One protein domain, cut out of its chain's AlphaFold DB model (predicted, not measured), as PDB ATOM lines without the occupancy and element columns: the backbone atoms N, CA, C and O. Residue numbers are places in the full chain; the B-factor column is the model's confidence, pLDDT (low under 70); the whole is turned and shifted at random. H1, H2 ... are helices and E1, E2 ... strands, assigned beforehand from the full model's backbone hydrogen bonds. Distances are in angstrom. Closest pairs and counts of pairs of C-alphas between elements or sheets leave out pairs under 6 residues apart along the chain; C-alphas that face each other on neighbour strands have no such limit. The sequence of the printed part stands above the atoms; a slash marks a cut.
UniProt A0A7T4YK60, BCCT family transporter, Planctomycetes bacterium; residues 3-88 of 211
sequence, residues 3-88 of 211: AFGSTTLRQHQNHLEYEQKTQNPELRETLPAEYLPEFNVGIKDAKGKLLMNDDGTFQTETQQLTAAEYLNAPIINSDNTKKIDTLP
ATOM      1  N   ALA A   3      17.435  41.764 -16.908       33.41
ATOM      2  CA  ALA A   3      18.636  41.265 -17.593       33.41
ATOM      3  C   ALA A   3      19.089  39.859 -17.149       33.41
ATOM      4  O   ALA A   3      19.650  39.125 -17.953       33.41
ATOM      5  N   PHE A   4      18.812  39.467 -15.900       41.72
ATOM      6  CA  PHE A   4      19.097  38.117 -15.394       41.72
ATOM      7  C   PHE A   4      17.959  37.122 -15.659       41.72
ATOM      8  O   PHE A   4      18.186  35.919 -15.638       41.72
ATOM      9  N   GLY A   5      16.730  37.586 -15.908       42.19
ATOM     10  CA  GLY A   5      15.567  36.702 -16.059       42.19
ATOM     11  C   GLY A   5      15.525  35.972 -17.403       42.19
ATOM     12  O   GLY A   5      15.185  34.792 -17.458       42.19
ATOM     13  N   SER A   6      15.894  36.652 -18.495       42.31
ATOM     14  CA  SER A   6      15.898  36.052 -19.837       42.31
ATOM     15  C   SER A   6      17.104  35.143 -20.071       42.31
ATOM     16  O   SER A   6      16.979  34.107 -20.718       42.31
ATOM     17  N   THR A   7      18.262  35.500 -19.515       52.66
ATOM     18  CA  THR A   7      19.491  34.700 -19.573       52.66
ATOM     19  C   THR A   7      19.377  33.443 -18.724       52.66
ATOM     20  O   THR A   7      19.646  32.374 -19.249       52.66
ATOM     21  N   THR A   8      18.858  33.511 -17.494       56.94
ATOM     22  CA  THR A   8      18.643  32.301 -16.668       56.94
ATOM     23  C   THR A   8      17.577  31.361 -17.232       56.94
ATOM     24  O   THR A   8      17.674  30.145 -17.068       56.94
ATOM     25  N   LEU A   9      16.534  31.867 -17.903       58.66
ATOM     26  CA  LEU A   9      15.575  30.993 -18.591       58.66
ATOM     27  C   LEU A   9      16.207  30.300 -19.799       58.66
ATOM     28  O   LEU A   9      16.063  29.085 -19.918       58.66
ATOM     29  N   ARG A  10      16.945  31.042 -20.632       61.69
ATOM     30  CA  ARG A  10      17.643  30.488 -21.798       61.69
ATOM     31  C   ARG A  10      18.746  29.507 -21.395       61.69
ATOM     32  O   ARG A  10      18.808  28.412 -21.932       61.69
ATOM     33  N   GLN A  11      19.558  29.851 -20.399       67.62
ATOM     34  CA  GLN A  11      20.605  28.978 -19.859       67.62
ATOM     35  C   GLN A  11      20.020  27.707 -19.247       67.62
ATOM     36  O   GLN A  11      20.575  26.629 -19.431       67.62
ATOM     37  N   HIS A  12      18.872  27.804 -18.576       66.56
ATOM     38  CA  HIS A  12      18.182  26.623 -18.077       66.56
ATOM     39  C   HIS A  12      17.641  25.742 -19.211       66.56
ATOM     40  O   HIS A  12      17.752  24.526 -19.128       66.56
ATOM     41  N   GLN A  13      17.084  26.326 -20.278       71.00
ATOM     42  CA  GLN A  13      16.649  25.561 -21.454       71.00
ATOM     43  C   GLN A  13      17.827  24.858 -22.137       71.00
ATOM     44  O   GLN A  13      17.747  23.660 -22.386       71.00
ATOM     45  N   ASN A  14      18.939  25.562 -22.341       71.25
ATOM     46  CA  ASN A  14      20.152  25.002 -22.935       71.25
ATOM     47  C   ASN A  14      20.750  23.878 -22.068       71.25
ATOM     48  O   ASN A  14      21.212  22.872 -22.603       71.25
ATOM     49  N   HIS A  15      20.671  23.989 -20.738       68.81
ATOM     50  CA  HIS A  15      21.078  22.923 -19.821       68.81
ATOM     51  C   HIS A  15      20.166  21.692 -19.942       68.81
ATOM     52  O   HIS A  15      20.643  20.561 -19.928       68.81
ATOM     53  N   LEU A  16      18.848  21.880 -20.066       72.94
ATOM     54  CA  LEU A  16      17.914  20.766 -20.273       72.94
ATOM     55  C   LEU A  16      18.136  20.085 -21.631       72.94
ATOM     56  O   LEU A  16      18.061  18.861 -21.720       72.94
ATOM     57  N   GLU A  17      18.441  20.856 -22.675       74.06
ATOM     58  CA  GLU A  17      18.824  20.308 -23.977       74.06
ATOM     59  C   GLU A  17      20.146  19.543 -23.917       74.06
ATOM     60  O   GLU A  17      20.270  18.495 -24.549       74.06
ATOM     61  N   TYR A  18      21.127  20.044 -23.164       68.88
ATOM     62  CA  TYR A  18      22.388  19.346 -22.938       68.88
ATOM     63  C   TYR A  18      22.132  17.989 -22.279       68.88
ATOM     64  O   TYR A  18      22.492  16.970 -22.857       68.88
ATOM     65  N   GLU A  19      21.404  17.951 -21.159       72.06
ATOM     66  CA  GLU A  19      21.012  16.711 -20.470       72.06
ATOM     67  C   GLU A  19      20.313  15.707 -21.408       72.06
ATOM     68  O   GLU A  19      20.663  14.524 -21.435       72.06
ATOM     69  N   GLN A  20      19.380  16.176 -22.248       75.81
ATOM     70  CA  GLN A  20      18.706  15.330 -23.241       75.81
ATOM     71  C   GLN A  20      19.676  14.746 -24.276       75.81
ATOM     72  O   GLN A  20      19.573  13.569 -24.630       75.81
ATOM     73  N   LYS A  21      20.625  15.549 -24.767       75.25
ATOM     74  CA  LYS A  21      21.621  15.105 -25.750       75.25
ATOM     75  C   LYS A  21      22.638  14.147 -25.123       75.25
ATOM     76  O   LYS A  21      23.044  13.201 -25.789       75.25
ATOM     77  N   THR A  22      22.983  14.310 -23.846       68.44
ATOM     78  CA  THR A  22      23.883  13.400 -23.113       68.44
ATOM     79  C   THR A  22      23.262  12.017 -22.906       68.44
ATOM     80  O   THR A  22      23.974  11.011 -22.854       68.44
ATOM     81  N   GLN A  23      21.930  11.947 -22.816       76.00
ATOM     82  CA  GLN A  23      21.185  10.694 -22.688       76.00
ATOM     83  C   GLN A  23      21.082   9.920 -24.016       76.00
ATOM     84  O   GLN A  23      20.835   8.714 -24.004       76.00
ATOM     85  N   ASN A  24      21.318  10.584 -25.153       81.75
ATOM     86  CA  ASN A  24      21.397   9.943 -26.460       81.75
ATOM     87  C   ASN A  24      22.850   9.500 -26.753       81.75
ATOM     88  O   ASN A  24      23.726  10.355 -26.908       81.75
ATOM     89  N   PRO A  25      23.131   8.186 -26.869       72.25
ATOM     90  CA  PRO A  25      24.490   7.677 -27.055       72.25
ATOM     91  C   PRO A  25      25.180   8.180 -28.333       72.25
ATOM     92  O   PRO A  25      26.402   8.284 -28.328       72.25
ATOM     93  N   GLU A  26      24.430   8.541 -29.382       72.94
ATOM     94  CA  GLU A  26      24.996   9.098 -30.623       72.94
ATOM     95  C   GLU A  26      25.354  10.586 -30.502       72.94
ATOM     96  O   GLU A  26      26.309  11.054 -31.113       72.94
ATOM     97  N   LEU A  27      24.608  11.347 -29.696       67.00
ATOM     98  CA  LEU A  27      24.841  12.785 -29.521       67.00
ATOM     99  C   LEU A  27      25.876  13.063 -28.428       67.00
ATOM    100  O   LEU A  27      26.560  14.083 -28.485       67.00
ATOM    101  N   ARG A  28      26.049  12.140 -27.474       61.41
ATOM    102  CA  ARG A  28      26.992  12.271 -26.356       61.41
ATOM    103  C   ARG A  28      28.447  12.441 -26.794       61.41
ATOM    104  O   ARG A  28      29.201  13.117 -26.108       61.41
ATOM    105  N   GLU A  29      28.840  11.852 -27.921       67.75
ATOM    106  CA  GLU A  29      30.207  11.962 -28.452       67.75
ATOM    107  C   GLU A  29      30.498  13.348 -29.064       67.75
ATOM    108  O   GLU A  29      31.651  13.748 -29.186       67.75
ATOM    109  N   THR A  30      29.451  14.112 -29.398       69.31
ATOM    110  CA  THR A  30      29.553  15.451 -30.010       69.31
ATOM    111  C   THR A  30      29.481  16.602 -29.005       69.31
ATOM    112  O   THR A  30      29.659  17.762 -29.378       69.31
ATOM    113  N   LEU A  31      29.198  16.297 -27.737       63.53
ATOM    114  CA  LEU A  31      29.013  17.288 -26.684       63.53
ATOM    115  C   LEU A  31      30.336  17.582 -25.962       63.53
ATOM    116  O   LEU A  31      31.151  16.675 -25.777       63.53
ATOM    117  N   PRO A  32      30.558  18.834 -25.521       65.62
ATOM    118  CA  PRO A  32      31.677  19.155 -24.641       65.62
ATOM    119  C   PRO A  32      31.572  18.368 -23.324       65.62
ATOM    120  O   PRO A  32      30.478  18.024 -22.893       65.62
ATOM    121  N   ALA A  33      32.709  18.090 -22.677       64.50
ATOM    122  CA  ALA A  33      32.758  17.284 -21.451       64.50
ATOM    123  C   ALA A  33      32.085  17.951 -20.232       64.50
ATOM    124  O   ALA A  33      31.722  17.262 -19.280       64.50
ATOM    125  N   GLU A  34      31.923  19.277 -20.260       66.94
ATOM    126  CA  GLU A  34      31.328  20.072 -19.188       66.94
ATOM    127  C   GLU A  34      30.422  21.154 -19.789       66.94
ATOM    128  O   GLU A  34      30.795  21.824 -20.755       66.94
ATOM    129  N   TYR A  35      29.216  21.306 -19.235       64.81
ATOM    130  CA  TYR A  35      28.280  22.344 -19.655       64.81
ATOM    131  C   TYR A  35      28.670  23.675 -19.008       64.81
ATOM    132  O   TYR A  35      28.575  23.836 -17.792       64.81
ATOM    133  N   LEU A  36      29.101  24.633 -19.828       67.19
ATOM    134  CA  LEU A  36      29.507  25.958 -19.375       67.19
ATOM    135  C   LEU A  36      28.407  26.999 -19.651       67.19
ATOM    136  O   LEU A  36      27.787  26.973 -20.719       67.19
ATOM    137  N   PRO A  37      28.169  27.948 -18.727       67.56
ATOM    138  CA  PRO A  37      27.180  28.996 -18.925       67.56
ATOM    139  C   PRO A  37      27.571  29.937 -20.072       67.56
ATOM    140  O   PRO A  37      28.713  30.385 -20.199       67.56
ATOM    141  N   GLU A  38      26.588  30.252 -20.914       71.38
ATOM    142  CA  GLU A  38      26.739  31.159 -22.051       71.38
ATOM    143  C   GLU A  38      26.516  32.613 -21.643       71.38
ATOM    144  O   GLU A  38      25.488  32.944 -21.047       71.38
ATOM    145  N   PHE A  39      27.426  33.496 -22.042       71.38
ATOM    146  CA  PHE A  39      27.301  34.934 -21.822       71.38
ATOM    147  C   PHE A  39      27.530  35.719 -23.113       71.38
ATOM    148  O   PHE A  39      28.235  35.275 -24.015       71.38
ATOM    149  N   ASN A  40      26.955  36.921 -23.177       77.00
ATOM    150  CA  ASN A  40      27.199  37.855 -24.272       77.00
ATOM    151  C   ASN A  40      28.525  38.587 -24.019       77.00
ATOM    152  O   ASN A  40      28.629  39.410 -23.103       77.00
ATOM    153  N   VAL A  41      29.535  38.288 -24.831       78.25
ATOM    154  CA  VAL A  41      30.891  38.836 -24.722       78.25
ATOM    155  C   VAL A  41      31.128  39.833 -25.842       78.25
ATOM    156  O   VAL A  41      30.840  39.549 -26.999       78.25
ATOM    157  N   GLY A  42      31.664  41.010 -25.525       76.62
ATOM    158  CA  GLY A  42      32.025  41.995 -26.540       76.62
ATOM    159  C   GLY A  42      33.198  41.527 -27.412       76.62
ATOM    160  O   GLY A  42      34.253  41.164 -26.885       76.62
ATOM    161  N   ILE A  43      33.039  41.585 -28.735       76.31
ATOM    162  CA  ILE A  43      34.083  41.231 -29.705       76.31
ATOM    163  C   ILE A  43      35.186  42.294 -29.650       76.31
ATOM    164  O   ILE A  43      34.916  43.499 -29.694       76.31
ATOM    165  N   LYS A  44      36.442  41.857 -29.533       74.06
ATOM    166  CA  LYS A  44      37.620  42.735 -29.526       74.06
ATOM    167  C   LYS A  44      38.295  42.720 -30.900       74.06
ATOM    168  O   LYS A  44      38.481  41.659 -31.482       74.06
ATOM    169  N   ASP A  45      38.713  43.888 -31.379       70.19
ATOM    170  CA  ASP A  45      39.638  44.027 -32.511       70.19
ATOM    171  C   ASP A  45      41.024  43.447 -32.151       70.19
ATOM    172  O   ASP A  45      41.348  43.277 -30.973       70.19
ATOM    173  N   ALA A  46      41.904  43.248 -33.135       67.12
ATOM    174  CA  ALA A  46      43.289  42.792 -32.962       67.12
ATOM    175  C   ALA A  46      44.124  43.670 -32.000       67.12
ATOM    176  O   ALA A  46      45.172  43.251 -31.512       67.12
ATOM    177  N   LYS A  47      43.656  44.890 -31.699       65.56
ATOM    178  CA  LYS A  47      44.244  45.828 -30.723       65.56
ATOM    179  C   LYS A  47      43.618  45.750 -29.321       65.56
ATOM    180  O   LYS A  47      43.922  46.584 -28.473       65.56
ATOM    181  N   GLY A  48      42.710  44.803 -29.075       64.75
ATOM    182  CA  GLY A  48      42.032  44.609 -27.789       64.75
ATOM    183  C   GLY A  48      40.895  45.597 -27.494       64.75
ATOM    184  O   GLY A  48      40.317  45.546 -26.408       64.75
ATOM    185  N   LYS A  49      40.559  46.488 -28.437       71.25
ATOM    186  CA  LYS A  49      39.458  47.455 -28.312       71.25
ATOM    187  C   LYS A  49      38.133  46.793 -28.694       71.25
ATOM    188  O   LYS A  49      38.078  46.088 -29.694       71.25
ATOM    189  N   LEU A  50      37.081  47.029 -27.910       76.44
ATOM    190  CA  LEU A  50      35.743  46.512 -28.204       76.44
ATOM    191  C   LEU A  50      35.210  47.124 -29.501       76.44
ATOM    192  O   LEU A  50      35.246  48.346 -29.671       76.44
ATOM    193  N   LEU A  51      34.732  46.269 -30.399       74.69
ATOM    194  CA  LEU A  51      34.088  46.675 -31.638       74.69
ATOM    195  C   LEU A  51      32.697  47.229 -31.321       74.69
ATOM    196  O   LEU A  51      31.935  46.641 -30.550       74.69
ATOM    197  N   MET A  52      32.381  48.378 -31.907       75.38
ATOM    198  CA  MET A  52      31.065  49.006 -31.821       75.38
ATOM    199  C   MET A  52      30.460  49.040 -33.223       75.38
ATOM    200  O   MET A  52      31.166  49.315 -34.190       75.38
ATOM    201  N   ASN A  53      29.170  48.739 -33.320       77.62
ATOM    202  CA  ASN A  53      28.362  48.986 -34.503       77.62
ATOM    203  C   ASN A  53      28.195  50.492 -34.716       77.62
ATOM    204  O   ASN A  53      28.290  51.278 -33.768       77.62
ATOM    205  N   ASP A  54      27.868  50.878 -35.946       71.06
ATOM    206  CA  ASP A  54      27.643  52.276 -36.336       71.06
ATOM    207  C   ASP A  54      26.508  52.948 -35.531       71.06
ATOM    208  O   ASP A  54      26.494  54.166 -35.366       71.06
ATOM    209  N   ASP A  55      25.624  52.144 -34.928       67.75
ATOM    210  CA  ASP A  55      24.528  52.570 -34.045       67.75
ATOM    211  C   ASP A  55      24.963  52.837 -32.585       67.75
ATOM    212  O   ASP A  55      24.137  53.132 -31.721       67.75
ATOM    213  N   GLY A  56      26.255  52.690 -32.264       65.00
ATOM    214  CA  GLY A  56      26.798  52.884 -30.914       65.00
ATOM    215  C   GLY A  56      26.598  51.699 -29.959       65.00
ATOM    216  O   GLY A  56      26.891  51.818 -28.768       65.00
ATOM    217  N   THR A  57      26.129  50.552 -30.458       72.19
ATOM    218  CA  THR A  57      26.026  49.293 -29.699       72.19
ATOM    219  C   THR A  57      27.306  48.464 -29.831       72.19
ATOM    220  O   THR A  57      27.960  48.486 -30.866       72.19
ATOM    221  N   PHE A  58      27.703  47.730 -28.794       75.44
ATOM    222  CA  PHE A  58      28.837  46.805 -28.845       75.44
ATOM    223  C   PHE A  58      28.496  45.580 -29.699       75.44
ATOM    224  O   PHE A  58      27.414  45.008 -29.569       75.44
ATOM    225  N   GLN A  59      29.437  45.141 -30.537       73.38
ATOM    226  CA  GLN A  59      29.331  43.833 -31.180       73.38
ATOM    227  C   GLN A  59      29.554  42.752 -30.132       73.38
ATOM    228  O   GLN A  59      30.551  42.787 -29.410       73.38
ATOM    229  N   THR A  60      28.629  41.803 -30.042       72.19
ATOM    230  CA  THR A  60      28.654  40.748 -29.029       72.19
ATOM    231  C   THR A  60      28.595  39.373 -29.664       72.19
ATOM    232  O   THR A  60      27.779  39.145 -30.554       72.19
ATOM    233  N   GLU A  61      29.380  38.446 -29.139       72.50
ATOM    234  CA  GLU A  61      29.322  37.024 -29.452       72.50
ATOM    235  C   GLU A  61      28.905  36.247 -28.200       72.50
ATOM    236  O   GLU A  61      29.272  36.607 -27.080       72.50
ATOM    237  N   THR A  62      28.085  35.208 -28.368       69.00
ATOM    238  CA  THR A  62      27.700  34.347 -27.244       69.00
ATOM    239  C   THR A  62      28.801  33.319 -27.044       69.00
ATOM    240  O   THR A  62      28.998  32.464 -27.904       69.00
ATOM    241  N   GLN A  63      29.512  33.403 -25.922       68.06
ATOM    242  CA  GLN A  63      30.585  32.474 -25.596       68.06
ATOM    243  C   GLN A  63      30.283  31.753 -24.285       68.06
ATOM    244  O   GLN A  63      29.798  32.348 -23.320       68.06
ATOM    245  N   GLN A  64      30.581  30.458 -24.267       67.19
ATOM    246  CA  GLN A  64      30.635  29.670 -23.046       67.19
ATOM    247  C   GLN A  64      31.876  30.081 -22.260       67.19
ATOM    248  O   GLN A  64      32.986  29.986 -22.779       67.19
ATOM    249  N   LEU A  65      31.685  30.578 -21.039       68.19
ATOM    250  CA  LEU A  65      32.788  31.048 -20.205       68.19
ATOM    251  C   LEU A  65      32.811  30.282 -18.898       68.19
ATOM    252  O   LEU A  65      31.799  30.152 -18.207       68.19
ATOM    253  N   THR A  66      34.005  29.859 -18.510       71.81
ATOM    254  CA  THR A  66      34.249  29.446 -17.139       71.81
ATOM    255  C   THR A  66      34.154  30.640 -16.192       71.81
ATOM    256  O   THR A  66      34.415  31.789 -16.540       71.81
ATOM    257  N   ALA A  67      33.868  30.333 -14.937       67.56
ATOM    258  CA  ALA A  67      34.275  31.049 -13.738       67.56
ATOM    259  C   ALA A  67      35.403  32.107 -13.890       67.56
ATOM    260  O   ALA A  67      35.214  33.303 -13.652       67.56
ATOM    261  N   ALA A  68      36.601  31.645 -14.254       71.00
ATOM    262  CA  ALA A  68      37.807  32.464 -14.333       71.00
ATOM    263  C   ALA A  68      37.838  33.340 -15.596       71.00
ATOM    264  O   ALA A  68      38.384  34.447 -15.582       71.00
ATOM    265  N   GLU A  69      37.232  32.867 -16.684       76.62
ATOM    266  CA  GLU A  69      37.105  33.627 -17.926       76.62
ATOM    267  C   GLU A  69      36.050  34.728 -17.796       76.62
ATOM    268  O   GLU A  69      36.294  35.846 -18.241       76.62
ATOM    269  N   TYR A  70      34.939  34.471 -17.097       77.25
ATOM    270  CA  TYR A  70      33.899  35.458 -16.793       77.25
ATOM    271  C   TYR A  70      34.471  36.689 -16.086       77.25
ATOM    272  O   TYR A  70      34.097  37.812 -16.407       77.25
ATOM    273  N   LEU A  71      35.425  36.502 -15.168       80.06
ATOM    274  CA  LEU A  71      36.060  37.609 -14.450       80.06
ATOM    275  C   LEU A  71      36.766  38.593 -15.398       80.06
ATOM    276  O   LEU A  71      36.721  39.803 -15.177       80.06
ATOM    277  N   ASN A  72      37.387  38.082 -16.463       78.56
ATOM    278  CA  ASN A  72      38.220  38.858 -17.383       78.56
ATOM    279  C   ASN A  72      37.514  39.200 -18.710       78.56
ATOM    280  O   ASN A  72      38.013  40.013 -19.499       78.56
ATOM    281  N   ALA A  73      36.358  38.587 -18.972       78.00
ATOM    282  CA  ALA A  73      35.585  38.789 -20.184       78.00
ATOM    283  C   ALA A  73      34.835  40.136 -20.159       78.00
ATOM    284  O   ALA A  73      34.274  40.534 -19.136       78.00
ATOM    285  N   PRO A  74      34.788  40.875 -21.283       76.62
ATOM    286  CA  PRO A  74      33.963  42.071 -21.406       76.62
ATOM    287  C   PRO A  74      32.494  41.674 -21.584       76.62
ATOM    288  O   PRO A  74      31.983  41.644 -22.703       76.62
ATOM    289  N   ILE A  75      31.819  41.350 -20.486       78.75
ATOM    290  CA  ILE A  75      30.400  40.995 -20.527       78.75
ATOM    291  C   ILE A  75      29.581  42.243 -20.840       78.75
ATOM    292  O   ILE A  75      29.727  43.276 -20.182       78.75
ATOM    293  N   ILE A  76      28.727  42.153 -21.854       78.81
ATOM    294  CA  ILE A  76      27.863  43.249 -22.287       78.81
ATOM    295  C   ILE A  76      26.418  42.916 -21.909       78.81
ATOM    296  O   ILE A  76      25.983  41.767 -21.980       78.81
ATOM    297  N   ASN A  77      25.671  43.929 -21.475       76.50
ATOM    298  CA  ASN A  77      24.241  43.803 -21.212       76.50
ATOM    299  C   ASN A  77      23.468  43.369 -22.475       76.50
ATOM    300  O   ASN A  77      23.912  43.633 -23.587       76.50
ATOM    301  N   SER A  78      22.282  42.774 -22.311       68.69
ATOM    302  CA  SER A  78      21.424  42.310 -23.417       68.69
ATOM    303  C   SER A  78      21.070  43.391 -24.443       68.69
ATOM    304  O   SER A  78      20.814  43.063 -25.595       68.69
ATOM    305  N   ASP A  79      21.076  44.666 -24.049       68.81
ATOM    306  CA  ASP A  79      20.814  45.792 -24.958       68.81
ATOM    307  C   ASP A  79      22.054  46.210 -25.766       68.81
ATOM    308  O   ASP A  79      22.020  47.194 -26.495       68.81
ATOM    309  N   ASN A  80      23.185  45.523 -25.592       69.69
ATOM    310  CA  ASN A  80      24.465  45.808 -26.237       69.69
ATOM    311  C   ASN A  80      24.997  47.237 -26.021       69.69
ATOM    312  O   ASN A  80      25.865  47.697 -26.752       69.69
ATOM    313  N   THR A  81      24.527  47.958 -25.002       69.56
ATOM    314  CA  THR A  81      24.881  49.375 -24.773       69.56
ATOM    315  C   THR A  81      25.897  49.601 -23.660       69.56
ATOM    316  O   THR A  81      26.563  50.635 -23.638       69.56
ATOM    317  N   LYS A  82      26.014  48.677 -22.699       72.94
ATOM    318  CA  LYS A  82      26.852  48.857 -21.504       72.94
ATOM    319  C   LYS A  82      27.578  47.576 -21.128       72.94
ATOM    320  O   LYS A  82      26.986  46.498 -21.145       72.94
ATOM    321  N   LYS A  83      28.843  47.728 -20.737       76.44
ATOM    322  CA  LYS A  83      29.625  46.680 -20.082       76.44
ATOM    323  C   LYS A  83      29.090  46.461 -18.663       76.44
ATOM    324  O   LYS A  83      28.760  47.427 -17.979       76.44
ATOM    325  N   ILE A  84      28.992  45.203 -18.253       76.00
ATOM    326  CA  ILE A  84      28.630  44.792 -16.896       76.00
ATOM    327  C   ILE A  84      29.918  44.558 -16.105       76.00
ATOM    328  O   ILE A  84      30.847  43.915 -16.601       76.00
ATOM    329  N   ASP A  85      29.962  45.057 -14.870       81.81
ATOM    330  CA  ASP A  85      31.056  44.770 -13.947       81.81
ATOM    331  C   ASP A  85      30.959  43.324 -13.465       81.81
ATOM    332  O   ASP A  85      30.006  42.932 -12.792       81.81
ATOM    333  N   THR A  86      31.963  42.529 -13.820       82.56
ATOM    334  CA  THR A  86      32.008  41.085 -13.564       82.56
ATOM    335  C   THR A  86      32.416  40.761 -12.128       82.56
ATOM    336  O   THR A  86      31.995  39.743 -11.587       82.56
ATOM    337  N   LEU A  87      33.188  41.637 -11.474       85.62
ATOM    338  CA  LEU A  87      33.630  41.468 -10.086       85.62
ATOM    339  C   LEU A  87      32.479  41.285  -9.079       85.62
ATOM    340  O   LEU A  87      32.490  40.290  -8.357       85.62
ATOM    341  N   PRO A  88      31.483  42.188  -8.988       86.44
ATOM    342  CA  PRO A  88      30.409  42.048  -8.005       86.44
ATOM    343  C   PRO A  88      29.433  40.908  -8.331       86.44
ATOM    344  O   PRO A  88      28.715  40.448  -7.444       86.44
TER     345      PRO A  88
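What this domain is: This is residues 3 to 88 of the 211 residues of the protein "BCCT family transporter" of Planctomycetes bacterium (UniProt A0A7T4YK60). A small two-stranded hairpin, E1 and E2, sits in the middle of a loosely built domain, with the long helix H1 to one side of it, its residues 7 to 14 near E1, and the short helix H2 to the other. Long loops join much of this, and the loop of residues 43 to 59 reaches away from the hairpin. The printed part has 86 residues, with two named helices and two named strands in the order H1, E1, E2, H2; the sheet, E1 - E2, is antiparallel. The class is mixed, helices and strands, with under half of the residues in named elements. The whole is loose, with a radius of gyration of the C-alphas of 15.1 A and spans of 45 by 30 by 27 A.

Where its parts are: Find E1, residues 38 to 42, starting at C-alpha 38 at (26.739, 31.159, -22.051) and 12.9 A long. E2, residues 60 to 64, is 12.7 A long. Look at C-alpha 3 at (18.636, 41.265, -17.593) for H1, residues 3 to 23, 31.1 A long. H2, residues 67 to 72, ends at C-alpha 72 at (38.220, 38.858, -17.383) after 9.5 A.

How they stand to each other: E1 and E2 form an antiparallel hairpin at 144 degrees; N 41 and O 61 are 2.8 A apart, within hydrogen-bond range. The closest C-alphas of H1 and E1, Gln 11 and Glu 38, are 6.9 A apart. H2 is apart from H1, and only just apart from E1, at 8.3 A. In H1, 16 of 17 O i to N i+4 pairs are within range; in H2, 0 of 2, with 1 of 3 O i to N i+3 pairs.

The domain as a whole: The C-alphas farthest apart, Pro 25 and Asp 54, are 45.7 A apart. The printed part has no cut. The links H1 to E1 and E1 to E2 are long, while E2 to H2 is tight. Mean pLDDT of the printed part is 70.1; look for low confidence at residues 3 to 12 and 27 to 37, among others.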